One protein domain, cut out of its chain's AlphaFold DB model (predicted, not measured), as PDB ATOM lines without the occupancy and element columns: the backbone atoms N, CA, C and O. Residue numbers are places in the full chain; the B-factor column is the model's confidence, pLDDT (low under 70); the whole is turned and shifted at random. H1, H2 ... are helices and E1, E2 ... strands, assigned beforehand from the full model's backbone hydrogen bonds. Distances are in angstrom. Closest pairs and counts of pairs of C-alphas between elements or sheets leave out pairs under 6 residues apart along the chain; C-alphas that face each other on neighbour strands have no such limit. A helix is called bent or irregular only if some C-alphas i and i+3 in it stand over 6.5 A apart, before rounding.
ATOM      1  N   ASP A   4     -22.320   5.772 -19.199       62.81
ATOM      2  CA  ASP A   4     -23.624   6.442 -19.108       62.81
ATOM      3  C   ASP A   4     -24.438   6.373 -20.411       62.81
ATOM      4  O   ASP A   4     -25.637   6.627 -20.408       62.81
ATOM      5  N   ARG A   5     -23.801   5.995 -21.526       69.25
ATOM      6  CA  ARG A   5     -24.441   5.815 -22.836       69.25
ATOM      7  C   ARG A   5     -24.644   4.345 -23.207       69.25
ATOM      8  O   ARG A   5     -25.122   4.062 -24.303       69.25
ATOM      9  N   VAL A   6     -24.246   3.416 -22.337       69.62
ATOM     10  CA  VAL A   6     -24.457   1.975 -22.513       69.62
ATOM     11  C   VAL A   6     -25.702   1.572 -21.730       69.62
ATOM     12  O   VAL A   6     -25.940   2.060 -20.627       69.62
ATOM     13  N   ASN A   7     -26.499   0.652 -22.278       72.12
ATOM     14  CA  ASN A   7     -27.573   0.046 -21.503       72.12
ATOM     15  C   ASN A   7     -26.974  -0.867 -20.420       72.12
ATOM     16  O   ASN A   7     -26.580  -1.997 -20.700       72.12
ATOM     17  N   LEU A   8     -26.893  -0.358 -19.189       76.06
ATOM     18  CA  LEU A   8     -26.385  -1.091 -18.026       76.06
ATOM     19  C   LEU A   8     -27.439  -1.982 -17.357       76.06
ATOM     20  O   LEU A   8     -27.076  -2.764 -16.482       76.06
ATOM     21  N   ALA A   9     -28.712  -1.910 -17.763       77.19
ATOM     22  CA  ALA A   9     -29.787  -2.695 -17.151       77.19
ATOM     23  C   ALA A   9     -29.513  -4.216 -17.122       77.19
ATOM     24  O   ALA A   9     -29.737  -4.828 -16.081       77.19
ATOM     25  N   PRO A  10     -28.944  -4.850 -18.173       81.25
ATOM     26  CA  PRO A  10     -28.622  -6.280 -18.133       81.25
ATOM     27  C   PRO A  10     -27.538  -6.648 -17.110       81.25
ATOM     28  O   PRO A  10     -27.416  -7.808 -16.729       81.25
ATOM     29  N   LEU A  11     -26.729  -5.676 -16.681       83.69
ATOM     30  CA  LEU A  11     -25.650  -5.878 -15.716       83.69
ATOM     31  C   LEU A  11     -26.083  -5.573 -14.284       83.69
ATOM     32  O   LEU A  11     -25.304  -5.800 -13.367       83.69
ATOM     33  N   GLU A  12     -27.303  -5.087 -14.067       86.25
ATOM     34  CA  GLU A  12     -27.756  -4.607 -12.761       86.25
ATOM     35  C   GLU A  12     -27.628  -5.673 -11.663       86.25
ATOM     36  O   GLU A  12     -27.083  -5.392 -10.599       86.25
ATOM     37  N   GLY A  13     -27.997  -6.925 -11.954       87.75
ATOM     38  CA  GLY A  13     -27.806  -8.042 -11.022       87.75
ATOM     39  C   GLY A  13     -26.333  -8.316 -10.692       87.75
ATOM     40  O   GLY A  13     -25.993  -8.562  -9.539       87.75
ATOM     41  N   VAL A  14     -25.435  -8.203 -11.678       89.62
ATOM     42  CA  VAL A  14     -23.985  -8.354 -11.460       89.62
ATOM     43  C   VAL A  14     -23.454  -7.211 -10.597       89.62
ATOM     44  O   VAL A  14     -22.701  -7.449  -9.657       89.62
ATOM     45  N   LEU A  15     -23.866  -5.976 -10.891       91.50
ATOM     46  CA  LEU A  15     -23.431  -4.777 -10.179       91.50
ATOM     47  C   LEU A  15     -23.885  -4.794  -8.715       91.50
ATOM     48  O   LEU A  15     -23.075  -4.515  -7.834       91.50
ATOM     49  N   ARG A  16     -25.134  -5.187  -8.442       92.25
ATOM     50  CA  ARG A  16     -25.641  -5.359  -7.071       92.25
ATOM     51  C   ARG A  16     -24.917  -6.489  -6.336       92.25
ATOM     52  O   ARG A  16     -24.440  -6.276  -5.225       92.25
ATOM     53  N   ALA A  17     -24.697  -7.635  -6.984       92.31
ATOM     54  CA  ALA A  17     -23.941  -8.740  -6.389       92.31
ATOM     55  C   ALA A  17     -22.484  -8.362  -6.050       92.31
ATOM     56  O   ALA A  17     -21.886  -8.928  -5.133       92.31
ATOM     57  N   MET A  18     -21.879  -7.409  -6.772       94.12
ATOM     58  CA  MET A  18     -20.564  -6.876  -6.397       94.12
ATOM     59  C   MET A  18     -20.606  -6.115  -5.068       94.12
ATOM     60  O   MET A  18     -19.662  -6.241  -4.289       94.12
ATOM     61  N   VAL A  19     -21.671  -5.346  -4.811       93.50
ATOM     62  CA  VAL A  19     -21.868  -4.612  -3.550       93.50
ATOM     63  C   VAL A  19     -22.048  -5.589  -2.394       93.50
ATOM     64  O   VAL A  19     -21.306  -5.506  -1.419       93.50
ATOM     65  N   GLU A  20     -22.938  -6.573  -2.535       93.12
ATOM     66  CA  GLU A  20     -23.173  -7.600  -1.508       93.12
ATOM     67  C   GLU A  20     -21.885  -8.343  -1.140       93.12
ATOM     68  O   GLU A  20     -21.539  -8.461   0.034       93.12
ATOM     69  N   LYS A  21     -21.116  -8.785  -2.144       92.69
ATOM     70  CA  LYS A  21     -19.824  -9.453  -1.919       92.69
ATOM     71  C   LYS A  21     -18.823  -8.556  -1.197       92.69
ATOM     72  O   LYS A  21     -18.053  -9.046  -0.375       92.69
ATOM     73  N   ALA A  22     -18.807  -7.265  -1.521       92.94
ATOM     74  CA  ALA A  22     -17.897  -6.311  -0.904       92.94
ATOM     75  C   ALA A  22     -18.267  -6.027   0.559       92.94
ATOM     76  O   ALA A  22     -17.370  -5.848   1.378       92.94
ATOM     77  N   LEU A  23     -19.561  -6.016   0.888       91.00
ATOM     78  CA  LEU A  23     -20.056  -5.879   2.260       91.00
ATOM     79  C   LEU A  23     -19.853  -7.151   3.085       91.00
ATOM     80  O   LEU A  23     -19.487  -7.063   4.251       91.00
ATOM     81  N   ALA A  24     -20.032  -8.328   2.482       90.88
ATOM     82  CA  ALA A  24     -19.813  -9.612   3.147       90.88
ATOM     83  C   ALA A  24     -18.335  -9.861   3.501       90.88
ATOM     84  O   ALA A  24     -18.032 -10.699   4.348       90.88
ATOM     85  N   GLN A  25     -17.408  -9.163   2.839       90.19
ATOM     86  CA  GLN A  25     -15.969  -9.261   3.086       90.19
ATOM     87  C   GLN A  25     -15.350  -7.859   3.205       90.19
ATOM     88  O   GLN A  25     -14.650  -7.415   2.284       90.19
ATOM     89  N   PRO A  26     -15.583  -7.143   4.324       86.69
ATOM     90  CA  PRO A  26     -15.009  -5.820   4.536       86.69
ATOM     91  C   PRO A  26     -13.490  -5.845   4.355       86.69
ATOM     92  O   PRO A  26     -12.799  -6.777   4.767       86.69
ATOM     93  N   GLY A  27     -12.946  -4.836   3.677       85.50
ATOM     94  CA  GLY A  27     -11.517  -4.785   3.363       85.50
ATOM     95  C   GLY A  27     -11.122  -5.458   2.040       85.50
ATOM     96  O   GLY A  27     -10.161  -4.997   1.408       85.50
ATOM     97  N   ALA A  28     -11.874  -6.460   1.571       89.06
ATOM     98  CA  ALA A  28     -11.644  -7.101   0.279       89.06
ATOM     99  C   ALA A  28     -12.108  -6.210  -0.886       89.06
ATOM    100  O   ALA A  28     -13.061  -5.437  -0.782       89.06
ATOM    101  N   VAL A  29     -11.410  -6.304  -2.023       93.31
ATOM    102  CA  VAL A  29     -11.750  -5.542  -3.233       93.31
ATOM    103  C   VAL A  29     -12.372  -6.479  -4.257       93.31
ATOM    104  O   VAL A  29     -11.670  -7.297  -4.854       93.31
ATOM    105  N   VAL A  30     -13.665  -6.300  -4.514       94.75
ATOM    106  CA  VAL A  30     -14.384  -6.945  -5.615       94.75
ATOM    107  C   VAL A  30     -14.089  -6.183  -6.903       94.75
ATOM    108  O   VAL A  30     -14.045  -4.952  -6.914       94.75
ATOM    109  N   ARG A  31     -13.821  -6.905  -7.995       94.06
ATOM    110  CA  ARG A  31     -13.389  -6.321  -9.272       94.06
ATOM    111  C   ARG A  31     -14.151  -6.943 -10.421       94.06
ATOM    112  O   ARG A  31     -14.194  -8.163 -10.509       94.06
ATOM    113  N   GLU A  32     -14.632  -6.112 -11.333       91.19
ATOM    114  CA  GLU A  32     -15.288  -6.560 -12.561       91.19
ATOM    115  C   GLU A  32     -14.843  -5.708 -13.753       91.19
ATOM    116  O   GLU A  32     -14.452  -4.545 -13.602       91.19
ATOM    117  N   LYS A  33     -14.855  -6.288 -14.956       88.31
ATOM    118  CA  LYS A  33     -14.556  -5.563 -16.197       88.31
ATOM    119  C   LYS A  33     -15.829  -5.423 -17.012       88.31
ATOM    120  O   LYS A  33     -16.252  -6.371 -17.661       88.31
ATOM    121  N   ILE A  34     -16.370  -4.212 -17.068       83.25
ATOM    122  CA  ILE A  34     -17.553  -3.925 -17.874       83.25
ATOM    123  C   ILE A  34     -17.114  -3.646 -19.318       83.25
ATOM    124  O   ILE A  34     -16.336  -2.710 -19.558       83.25
ATOM    125  N   PRO A  35     -17.565  -4.447 -20.302       71.62
ATOM    126  CA  PRO A  35     -17.261  -4.206 -21.704       71.62
ATOM    127  C   PRO A  35     -18.061  -2.995 -22.196       71.62
ATOM    128  O   PRO A  35     -19.239  -3.098 -22.516       71.62
ATOM    129  N   THR A  36     -17.416  -1.828 -22.250       67.06
ATOM    130  CA  THR A  36     -18.035  -0.593 -22.772       67.06
ATOM    131  C   THR A  36     -17.828  -0.411 -24.271       67.06
ATOM    132  O   THR A  36     -18.546   0.353 -24.908       67.06
ATOM    133  N   SER A  37     -16.835  -1.100 -24.840       60.03
ATOM    134  CA  SER A  37     -16.621  -1.282 -26.275       60.03
ATOM    135  C   SER A  37     -15.648  -2.457 -26.518       60.03
ATOM    136  O   SER A  37     -15.013  -2.933 -25.569       60.03
ATOM    137  N   PRO A  38     -15.457  -2.914 -27.774       53.19
ATOM    138  CA  PRO A  38     -14.482  -3.959 -28.112       53.19
ATOM    139  C   PRO A  38     -13.041  -3.606 -27.709       53.19
ATOM    140  O   PRO A  38     -12.251  -4.476 -27.344       53.19
ATOM    141  N   SER A  39     -12.704  -2.316 -27.752       57.06
ATOM    142  CA  SER A  39     -11.356  -1.793 -27.507       57.06
ATOM    143  C   SER A  39     -11.168  -1.247 -26.090       57.06
ATOM    144  O   SER A  39     -10.037  -0.922 -25.716       57.06
ATOM    145  N   ASP A  40     -12.256  -1.117 -25.324       63.78
ATOM    146  CA  ASP A  40     -12.309  -0.313 -24.108       63.78
ATOM    147  C   ASP A  40     -13.181  -0.969 -23.024       63.78
ATOM    148  O   ASP A  40     -14.403  -1.116 -23.145       63.78
ATOM    149  N   ARG A  41     -12.521  -1.396 -21.947       74.25
ATOM    150  CA  ARG A  41     -13.151  -2.068 -20.806       74.25
ATOM    151  C   ARG A  41     -12.950  -1.210 -19.574       74.25
ATOM    152  O   ARG A  41     -11.808  -1.048 -19.132       74.25
ATOM    153  N   VAL A  42     -14.044  -0.711 -19.009       85.62
ATOM    154  CA  VAL A  42     -13.984  -0.031 -17.717       85.62
ATOM    155  C   VAL A  42     -13.809  -1.085 -16.643       85.62
ATOM    156  O   VAL A  42     -14.527  -2.082 -16.593       85.62
ATOM    157  N   GLN A  43     -12.802  -0.882 -15.809       90.44
ATOM    158  CA  GLN A  43     -12.560  -1.711 -14.643       90.44
ATOM    159  C   GLN A  43     -13.284  -1.069 -13.472       90.44
ATOM    160  O   GLN A  43     -13.012   0.089 -13.160       90.44
ATOM    161  N   VAL A  44     -14.191  -1.812 -12.853       92.50
ATOM    162  CA  VAL A  44     -14.966  -1.371 -11.696       92.50
ATOM    163  C   VAL A  44     -14.457  -2.104 -10.467       92.50
ATOM    164  O   VAL A  44     -14.212  -3.311 -10.504       92.50
ATOM    165  N   PHE A  45     -14.266  -1.357  -9.389       94.94
ATOM    166  CA  PHE A  45     -13.753  -1.836  -8.118       94.94
ATOM    167  C   PHE A  45     -14.728  -1.419  -7.024       94.94
ATOM    168  O   PHE A  45     -15.106  -0.251  -6.951       94.94
ATOM    169  N   VAL A  46     -15.099  -2.364  -6.171       95.88
ATOM    170  CA  VAL A  46     -15.994  -2.134  -5.037       95.88
ATOM    171  C   VAL A  46     -15.322  -2.696  -3.792       95.88
ATOM    172  O   VAL A  46     -14.806  -3.815  -3.813       95.88
ATOM    173  N   LYS A  47     -15.273  -1.908  -2.720       96.19
ATOM    174  CA  LYS A  47     -14.694  -2.310  -1.435       96.19
ATOM    175  C   LYS A  47     -15.631  -1.909  -0.302       96.19
ATOM    176  O   LYS A  47     -15.893  -0.721  -0.147       96.19
ATOM    177  N   GLY A  48     -16.078  -2.868   0.504       92.81
ATOM    178  CA  GLY A  48     -16.815  -2.582   1.733       92.81
ATOM    179  C   GLY A  48     -15.882  -2.068   2.827       92.81
ATOM    180  O   GLY A  48     -14.725  -2.502   2.939       92.81
ATOM    181  N   LYS A  49     -16.377  -1.119   3.618       89.88
ATOM    182  CA  LYS A  49     -15.789  -0.689   4.888       89.88
ATOM    183  C   LYS A  49     -16.515  -1.377   6.046       89.88
ATOM    184  O   LYS A  49     -17.648  -1.818   5.893       89.88
ATOM    185  N   GLU A  50     -15.868  -1.424   7.205       80.12
ATOM    186  CA  GLU A  50     -16.435  -2.020   8.424       80.12
ATOM    187  C   GLU A  50     -17.711  -1.298   8.893       80.12
ATOM    188  O   GLU A  50     -18.617  -1.926   9.422       80.12
ATOM    189  N   GLU A  51     -17.833  -0.001   8.606       80.00
ATOM    190  CA  GLU A  51     -18.987   0.840   8.961       80.00
ATOM    191  C   GLU A  51     -20.176   0.711   7.982       80.00
ATOM    192  O   GLU A  51     -21.074   1.548   7.984       80.00
ATOM    193  N   GLY A  52     -20.174  -0.283   7.085       81.25
ATOM    194  CA  GLY A  52     -21.247  -0.512   6.103       81.25
ATOM    195  C   GLY A  52     -21.185   0.370   4.848       81.25
ATOM    196  O   GLY A  52     -21.849   0.082   3.856       81.25
ATOM    197  N   GLN A  53     -20.329   1.393   4.838       92.94
ATOM    198  CA  GLN A  53     -20.046   2.190   3.644       92.94
ATOM    199  C   GLN A  53     -19.297   1.391   2.573       92.94
ATOM    200  O   GLN A  53     -18.542   0.458   2.853       92.94
ATOM    201  N   VAL A  54     -19.397   1.853   1.329       94.31
ATOM    202  CA  VAL A  54     -18.738   1.251   0.170       94.31
ATOM    203  C   VAL A  54     -17.826   2.268  -0.507       94.31
ATOM    204  O   VAL A  54     -18.185   3.421  -0.713       94.31
ATOM    205  N   VAL A  55     -16.622   1.854  -0.889       96.31
ATOM    206  CA  VAL A  55     -15.758   2.613  -1.797       96.31
ATOM    207  C   VAL A  55     -15.954   2.070  -3.205       96.31
ATOM    208  O   VAL A  55     -15.622   0.913  -3.476       96.31
ATOM    209  N   LEU A  56     -16.462   2.917  -4.098       96.25
ATOM    210  CA  LEU A  56     -16.601   2.639  -5.522       96.25
ATOM    211  C   LEU A  56     -15.462   3.322  -6.275       96.25
ATOM    212  O   LEU A  56     -15.235   4.520  -6.118       96.25
ATOM    213  N   ALA A  57     -14.757   2.577  -7.118       94.88
ATOM    214  CA  ALA A  57     -13.757   3.143  -8.006       94.88
ATOM    215  C   ALA A  57     -13.891   2.606  -9.428       94.88
ATOM    216  O   ALA A  57     -14.171   1.426  -9.638       94.88
ATOM    217  N   ILE A  58     -13.619   3.463 -10.407       92.62
ATOM    218  CA  ILE A  58     -13.481   3.068 -11.806       92.62
ATOM    219  C   ILE A  58     -12.097   3.406 -12.332       92.62
ATOM    220  O   ILE A  58     -11.445   4.344 -11.876       92.62
ATOM    221  N   ARG A  59     -11.660   2.624 -13.315       89.00
ATOM    222  CA  ARG A  59     -10.455   2.891 -14.092       89.00
ATOM    223  C   ARG A  59     -10.699   2.584 -15.554       89.00
ATOM    224  O   ARG A  59     -11.148   1.483 -15.892       89.00
ATOM    225  N   ARG A  60     -10.270   3.495 -16.426       84.44
ATOM    226  CA  ARG A  60     -10.242   3.266 -17.871       84.44
ATOM    227  C   ARG A  60      -8.797   3.035 -18.334       84.44
ATOM    228  O   ARG A  60      -7.946   3.901 -18.174       84.44
ATOM    229  N   PRO A  61      -8.450   1.851 -18.874       75.44
ATOM    230  CA  PRO A  61      -7.095   1.599 -19.365       75.44
ATOM    231  C   PRO A  61      -6.698   2.467 -20.566       75.44
ATOM    232  O   PRO A  61      -5.506   2.664 -20.781       75.44
ATOM    233  N   LYS A  62      -7.677   2.926 -21.357       72.19
ATOM    234  CA  LYS A  62      -7.491   3.758 -22.549       72.19
ATOM    235  C   LYS A  62      -8.489   4.918 -22.516       72.19
ATOM    236  O   LYS A  62      -9.673   4.691 -22.721       72.19
ATOM    237  N   GLY A  63      -8.016   6.137 -22.278       71.69
ATOM    238  CA  GLY A  63      -8.853   7.341 -22.210       71.69
ATOM    239  C   GLY A  63      -9.075   7.851 -20.788       71.69
ATOM    240  O   GLY A  63      -8.560   7.283 -19.826       71.69
ATOM    241  N   GLU A  64      -9.818   8.947 -20.677       73.25
ATOM    242  CA  GLU A  64     -10.098   9.603 -19.400       73.25
ATOM    243  C   GLU A  64     -11.289   8.966 -18.676       73.25
ATOM    244  O   GLU A  64     -12.216   8.440 -19.298       73.25
ATOM    245  N   GLU A  65     -11.252   9.011 -17.346       76.06
ATOM    246  CA  GLU A  65     -12.396   8.669 -16.504       76.06
ATOM    247  C   GLU A  65     -13.355   9.857 -16.424       76.06
ATOM    248  O   GLU A  65     -12.924  10.986 -16.183       76.06
ATOM    249  N   ASP A  66     -14.653   9.599 -16.576       81.44
ATOM    250  CA  ASP A  66     -15.678  10.635 -16.480       81.44
ATOM    251  C   ASP A  66     -16.541  10.445 -15.210       81.44
ATOM    252  O   ASP A  66     -17.095   9.363 -14.993       81.44
ATOM    253  N   PRO A  67     -16.697  11.484 -14.364       86.25
ATOM    254  CA  PRO A  67     -17.554  11.471 -13.173       86.25
ATOM    255  C   PRO A  67     -18.964  10.920 -13.369       86.25
ATOM    256  O   PRO A  67     -19.482  10.237 -12.483       86.25
ATOM    257  N   ARG A  68     -19.581  11.164 -14.527       85.94
ATOM    258  CA  ARG A  68     -20.948  10.703 -14.801       85.94
ATOM    259  C   ARG A  68     -21.012   9.185 -14.959       85.94
ATOM    260  O   ARG A  68     -22.050   8.593 -14.697       85.94
ATOM    261  N   GLU A  69     -19.913   8.542 -15.351       85.31
ATOM    262  CA  GLU A  69     -19.835   7.081 -15.435       85.31
ATOM    263  C   GLU A  69     -19.856   6.441 -14.054       85.31
ATOM    264  O   GLU A  69     -20.544   5.445 -13.835       85.31
ATOM    265  N   LEU A  70     -19.125   7.042 -13.113       89.69
ATOM    266  CA  LEU A  70     -19.131   6.607 -11.725       89.69
ATOM    267  C   LEU A  70     -20.521   6.816 -11.113       89.69
ATOM    268  O   LEU A  70     -21.028   5.921 -10.443       89.69
ATOM    269  N   GLN A  71     -21.160   7.955 -11.393       90.69
ATOM    270  CA  GLN A  71     -22.511   8.245 -10.913       90.69
ATOM    271  C   GLN A  71     -23.553   7.263 -11.467       90.69
ATOM    272  O   GLN A  71     -24.362   6.737 -10.705       90.69
ATOM    273  N   ALA A  72     -23.502   6.956 -12.766       89.31
ATOM    274  CA  ALA A  72     -24.392   5.975 -13.385       89.31
ATOM    275  C   ALA A  72     -24.199   4.569 -12.793       89.31
ATOM    276  O   ALA A  72     -25.175   3.857 -12.558       89.31
ATOM    277  N   LEU A  73     -22.952   4.168 -12.514       90.56
ATOM    278  CA  LEU A  73     -22.672   2.899 -11.841       90.56
ATOM    279  C   LEU A  73     -23.204   2.878 -10.411       90.56
ATOM    280  O   LEU A  73     -23.842   1.897 -10.041       90.56
ATOM    281  N   ALA A  74     -22.982   3.942  -9.637       93.12
ATOM    282  CA  ALA A  74     -23.478   4.045  -8.269       93.12
ATOM    283  C   ALA A  74     -25.002   3.862  -8.223       93.12
ATOM    284  O   ALA A  74     -25.487   2.995  -7.507       93.12
ATOM    285  N   GLN A  75     -25.746   4.564  -9.082       92.19
ATOM    286  CA  GLN A  75     -27.205   4.425  -9.165       92.19
ATOM    287  C   GLN A  75     -27.643   2.988  -9.475       92.19
ATOM    288  O   GLN A  75     -28.528   2.450  -8.818       92.19
ATOM    289  N   ARG A  76     -26.999   2.323 -10.443       91.19
ATOM    290  CA  ARG A  76     -27.324   0.929 -10.806       91.19
ATOM    291  C   ARG A  76     -26.951  -0.085  -9.730       91.19
ATOM    292  O   ARG A  76     -27.569  -1.140  -9.636       91.19
ATOM    293  N   MET A  77     -25.946   0.237  -8.928       93.75
ATOM    294  CA  MET A  77     -25.554  -0.532  -7.753       93.75
ATOM    295  C   MET A  77     -26.456  -0.260  -6.540       93.75
ATOM    296  O   MET A  77     -26.260  -0.894  -5.509       93.75
ATOM    297  N   GLY A  78     -27.416   0.668  -6.628       94.44
ATOM    298  CA  GLY A  78     -28.188   1.126  -5.474       94.44
ATOM    299  C   GLY A  78     -27.297   1.807  -4.436       94.44
ATOM    300  O   GLY A  78     -27.372   1.499  -3.257       94.44
ATOM    301  N   LEU A  79     -26.376   2.660  -4.873       95.19
ATOM    302  CA  LEU A  79     -25.448   3.384  -4.012       95.19
ATOM    303  C   LEU A  79     -25.706   4.887  -4.092       95.19
ATOM    304  O   LEU A  79     -25.884   5.440  -5.181       95.19
ATOM    305  N   VAL A  80     -25.610   5.561  -2.949       95.25
ATOM    306  CA  VAL A  80     -25.654   7.023  -2.839       95.25
ATOM    307  C   VAL A  80     -24.243   7.540  -2.600       95.25
ATOM    308  O   VAL A  80     -23.593   7.146  -1.638       95.25
ATOM    309  N   ILE A  81     -23.743   8.424  -3.465       95.44
ATOM    310  CA  ILE A  81     -22.406   9.013  -3.300       95.44
ATOM    311  C   ILE A  81     -22.433  10.011  -2.137       95.44
ATOM    312  O   ILE A  81     -23.149  11.006  -2.191       95.44
ATOM    313  N   LEU A  82     -21.611   9.759  -1.119       94.81
ATOM    314  CA  LEU A  82     -21.402  10.646   0.029       94.81
ATOM    315  C   LEU A  82     -20.245  11.626  -0.205       94.81
ATOM    316  O   LEU A  82     -20.296  12.769   0.240       94.81
ATOM    317  N   ALA A  83     -19.183  11.174  -0.882       94.69
ATOM    318  CA  ALA A  83     -17.999  11.984  -1.164       94.69
ATOM    319  C   ALA A  83     -17.323  11.585  -2.484       94.69
ATOM    320  O   ALA A  83     -17.299  10.407  -2.853       94.69
ATOM    321  N   GLY A  84     -16.715  12.564  -3.161       92.69
ATOM    322  CA  GLY A  84     -16.162  12.415  -4.510       92.69
ATOM    323  C   GLY A  84     -17.211  12.683  -5.604       92.69
ATOM    324  O   GLY A  84     -18.255  13.266  -5.314       92.69
ATOM    325  N   PRO A  85     -16.966  12.278  -6.862       91.19
ATOM    326  CA  PRO A  85     -15.804  11.529  -7.338       91.19
ATOM    327  C   PRO A  85     -14.501  12.342  -7.348       91.19
ATOM    328  O   PRO A  85     -14.472  13.487  -7.792       91.19
ATOM    329  N   GLU A  86     -13.401  11.726  -6.916       93.06
ATOM    330  CA  GLU A  86     -12.054  12.312  -6.921       93.06
ATOM    331  C   GLU A  86     -11.037  11.414  -7.637       93.06
ATOM    332  O   GLU A  86     -11.163  10.186  -7.659       93.06
ATOM    333  N   LYS A  87     -10.000  12.022  -8.226       91.69
ATOM    334  CA  LYS A  87      -8.906  11.280  -8.866       91.69
ATOM    335  C   LYS A  87      -7.921  10.785  -7.812       91.69
ATOM    336  O   LYS A  87      -7.383  11.561  -7.026       91.69
ATOM    337  N   ARG A  88      -7.630   9.488  -7.832       90.81
ATOM    338  CA  ARG A  88      -6.631   8.834  -6.981       90.81
ATOM    339  C   ARG A  88      -5.569   8.180  -7.856       90.81
ATOM    340  O   ARG A  88      -5.882   7.515  -8.841       90.81
ATOM    341  N   TYR A  89      -4.308   8.331  -7.467       87.25
ATOM    342  CA  TYR A  89      -3.172   7.759  -8.185       87.25
ATOM    343  C   TYR A  89      -2.679   6.492  -7.483       87.25
ATOM    344  O   TYR A  89      -2.486   6.454  -6.268       87.25
ATOM    345  N   GLY A  90      -2.487   5.429  -8.257       82.38
ATOM    346  CA  GLY A  90      -1.925   4.178  -7.780       82.38
ATOM    347  C   GLY A  90      -0.470   4.356  -7.351       82.38
ATOM    348  O   GLY A  90       0.307   5.020  -8.028       82.38
ATOM    349  N   LYS A  91      -0.092   3.693  -6.255       76.00
ATOM    350  CA  LYS A  91       1.249   3.786  -5.652       76.00
ATOM    351  C   LYS A  91       2.369   3.149  -6.487       76.00
ATOM    352  O   LYS A  91       3.534   3.366  -6.192       76.00
ATOM    353  N   VAL A  92       2.030   2.325  -7.484       72.94
ATOM    354  CA  VAL A  92       3.011   1.550  -8.261       72.94
ATOM    355  C   VAL A  92       3.538   2.397  -9.427       72.94
ATOM    356  O   VAL A  92       2.753   2.691 -10.339       72.94
ATOM    357  N   PRO A  93       4.840   2.744  -9.452       66.25
ATOM    358  CA  PRO A  93       5.449   3.436 -10.581       66.25
ATOM    359  C   PRO A  93       5.443   2.523 -11.807       66.25
ATOM    360  O   PRO A  93       5.781   1.341 -11.714       66.25
ATOM    361  N   ARG A  94       5.059   3.053 -12.970       69.06
ATOM    362  CA  ARG A  94       5.107   2.335 -14.251       69.06
ATOM    363  C   ARG A  94       5.725   3.233 -15.321       69.06
ATOM    364  O   ARG A  94       5.564   4.448 -15.228       69.06
ATOM    365  N   PRO A  95       6.321   2.658 -16.383       70.25
ATOM    366  CA  PRO A  95       6.861   3.437 -17.502       70.25
ATOM    367  C   PRO A  95       5.829   4.363 -18.164       70.25
ATOM    368  O   PRO A  95       6.184   5.381 -18.734       70.25
ATOM    369  N   GLN A  96       4.541   4.012 -18.072       72.00
ATOM    370  CA  GLN A  96       3.415   4.776 -18.623       72.00
ATOM    371  C   GLN A  96       2.768   5.742 -17.603       72.00
ATOM    372  O   GLN A  96       1.672   6.234 -17.853       72.00
ATOM    373  N   GLY A  97       3.390   5.974 -16.442       69.81
ATOM    374  CA  GLY A  97       2.822   6.760 -15.339       69.81
ATOM    375  C   GLY A  97       1.947   5.949 -14.364       69.81
ATOM    376  O   GLY A  97       1.636   4.774 -14.615       69.81
ATOM    377  N   PRO A  98       1.578   6.533 -13.205       77.50
ATOM    378  CA  PRO A  98       0.747   5.863 -12.207       77.50
ATOM    379  C   PRO A  98      -0.651   5.569 -12.762       77.50
ATOM    380  O   PRO A  98      -1.190   6.308 -13.583       77.50
ATOM    381  N   ARG A  99      -1.274   4.482 -12.290       84.56
ATOM    382  CA  ARG A  99      -2.682   4.208 -12.618       84.56
ATOM    383  C   ARG A  99      -3.547   5.311 -12.022       84.56
ATOM    384  O   ARG A  99      -3.444   5.552 -10.824       84.56
ATOM    385  N   VAL A 100      -4.402   5.918 -12.827       87.38
ATOM    386  CA  VAL A 100      -5.446   6.811 -12.327       87.38
ATOM    387  C   VAL A 100      -6.688   5.972 -12.029       87.38
ATOM    388  O   VAL A 100      -6.886   4.907 -12.624       87.38
ATOM    389  N   TYR A 101      -7.417   6.398 -11.010       90.69
ATOM    390  CA  TYR A 101      -8.706   5.871 -10.608       90.69
ATOM    391  C   TYR A 101      -9.607   7.055 -10.301       90.69
ATOM    392  O   TYR A 101      -9.165   8.007  -9.654       90.69
ATOM    393  N   LEU A 102     -10.875   6.947 -10.664       93.75
ATOM    394  CA  LEU A 102     -11.904   7.845 -10.170       93.75
ATOM    395  C   LEU A 102     -12.644   7.146  -9.036       93.75
ATOM    396  O   LEU A 102     -13.123   6.030  -9.225       93.75
ATOM    397  N   VAL A 103     -12.674   7.761  -7.856       95.06
ATOM    398  CA  VAL A 103     -13.092   7.115  -6.606       95.06
ATOM    399  C   VAL A 103     -14.178   7.928  -5.925       95.06
ATOM    400  O   VAL A 103     -14.080   9.150  -5.856       95.06
ATOM    401  N   ALA A 104     -15.182   7.247  -5.384       96.88
ATOM    402  CA  ALA A 104     -16.195   7.818  -4.517       96.88
ATOM    403  C   ALA A 104     -16.396   6.952  -3.270       96.88
ATOM    404  O   ALA A 104     -16.203   5.732  -3.294       96.88
ATOM    405  N   VAL A 105     -16.799   7.602  -2.183       96.12
ATOM    406  CA  VAL A 105     -17.344   6.935  -0.999       96.12
ATOM    407  C   VAL A 105     -18.855   6.990  -1.110       96.12
ATOM    408  O   VAL A 105     -19.412   8.058  -1.363       96.12
ATOM    409  N   CYS A 106     -19.499   5.851  -0.912       96.44
ATOM    410  CA  CYS A 106     -20.930   5.688  -1.051       96.44
ATOM    411  C   CYS A 106     -21.544   5.046   0.192       96.44
ATOM    412  O   CYS A 106     -20.886   4.273   0.894       96.44
ATOM    413  N   ASP A 107     -22.821   5.333   0.395       95.25
ATOM    414  CA  ASP A 107     -23.720   4.561   1.242       95.25
ATOM    415  C   ASP A 107     -24.630   3.676   0.382       95.25
ATOM    416  O   ASP A 107     -24.695   3.838  -0.843       95.25
ATOM    417  N   LEU A 108     -25.347   2.760   1.026       94.06
ATOM    418  CA  LEU A 108     -26.435   2.026   0.394       94.06
ATOM    419  C   LEU A 108     -27.645   2.937   0.203       94.06
ATOM    420  O   LEU A 108     -28.035   3.674   1.104       94.06
ATOM    421  N   ASP A 109     -28.259   2.864  -0.973       92.94
ATOM    422  CA  ASP A 109     -29.550   3.491  -1.219       92.94
ATOM    423  C   ASP A 109     -30.642   2.711  -0.464       92.94
ATOM    424  O   ASP A 109     -30.920   1.558  -0.821       92.94
ATOM    425  N   PRO A 110     -31.280   3.302   0.562       88.31
ATOM    426  CA  PRO A 110     -32.291   2.603   1.344       88.31
ATOM    427  C   PRO A 110     -33.495   2.197   0.489       88.31
ATOM    428  O   PRO A 110     -34.071   1.149   0.733       88.31
ATOM    429  N   SER A 111     -33.825   2.926  -0.582       88.69
ATOM    430  CA  SER A 111     -34.947   2.563  -1.462       88.69
ATOM    431  C   SER A 111     -34.716   1.275  -2.263       88.69
ATOM    432  O   SER A 111     -35.666   0.671  -2.759       88.69
ATOM    433  N   ILE A 112     -33.455   0.850  -2.394       87.94
ATOM    434  CA  ILE A 112     -33.050  -0.364  -3.111       87.94
ATOM    435  C   ILE A 112     -32.669  -1.486  -2.142       87.94
ATOM    436  O   ILE A 112     -32.884  -2.656  -2.458       87.94
ATOM    437  N   TRP A 113     -32.099  -1.132  -0.988       86.19
ATOM    438  CA  TRP A 113     -31.507  -2.077  -0.042       86.19
ATOM    439  C   TRP A 113     -32.263  -2.215   1.290       86.19
ATOM    440  O   TRP A 113     -31.878  -3.060   2.106       86.19
TER     441      TRP A 113
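This is residues 4 to 113 of the 123 residues of an uncharacterized protein of Thermus scotoductus (UniProt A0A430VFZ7). A strongly twisted five-stranded sheet forms a wall, with H1 over the E1 and E2 part of one face and H2 over the E3, E5 and E4 part of the same face, the two helices nearly at right angles; no named helix covers the opposite face. The link between E4 and E5 reaches one end of the longest axis, and the short H3 lies at the other. The printed part has 110 residues with three named helices and five named strands, in the chain order H1 E1 E2 E3 H2 E4 E5 H3; the sheet's order is E1 E2 E3 E5 E4, antiparallel throughout, and the class is mixed, helices and strands. It is compact, with a radius of gyration of the C-alphas of 13.5 A and spans of 42 by 30 by 21 A.

Start with the sheet: E1 is residues 29 to 37, 23.9 A long, and E2 residues 40 to 48, 26.3 A. E3 is residues 54 to 59, 16.6 A; E5 is residues 100 to 108, 25.0 A. E4, residues 79 to 89, is 23.1 A long and bends by 81 degrees at residue 82. Find C-alpha 9 at (-29.787, -2.695, -17.151); from there H1, residues 9 to 24, runs 23.7 A, irregular where C-alphas 10 and 13 are 7.4 A apart. H2 is residues 67 to 76, 14.6 A; H3, residues 110 to 113, 4.9 A, ends at C-alpha 113, (-31.507, -2.077, -0.042).

E1, E2 and E3 form a meander, each strand the antiparallel neighbour of the one before: look for N 30 and O 46 at 2.8 A, and N 45 and O 57 at 2.8 A. E3 and E5 bring N 56 and O 104 to 2.9 A, and the hairpin E4 and E5 brings N 88 and O 101 to 2.8 A. E3, H2 and E4 make a split strand-helix-strand unit, two strands running the same way with E5 between them, its crossover right-handed. H1 and H2 are on one face, making two layers, helices over a sheet. The closest C-alphas of H1 and E2 are Leu 23 and Gly 48, 4.7 A. H2, at a height over the sheet of 7.0 A, lies only just over E3, where 4 of its C-alphas fall against 2 on E5, and runs slantwise at 49 degrees on the local plane. H1 touches H2 with residues 9 to 16 alone, about perpendicular at 83 degrees; their closest C-alphas are Glu 12 and Arg 76, 5.9 A. H3 only grazes the sheet. In H2 every O i to N i+4 pair is within hydrogen-bond range, in H1 10 of 12; H3 is too short for one.

The two C-alphas farthest apart are Pro 95 and Ser 111, 44.8 A. The printed part has no cut, and no link is long. Mean pLDDT of the printed part is 85.7; look for values under 70 at residues 4 to 6, 36 to 40, 93 to 94 and 97.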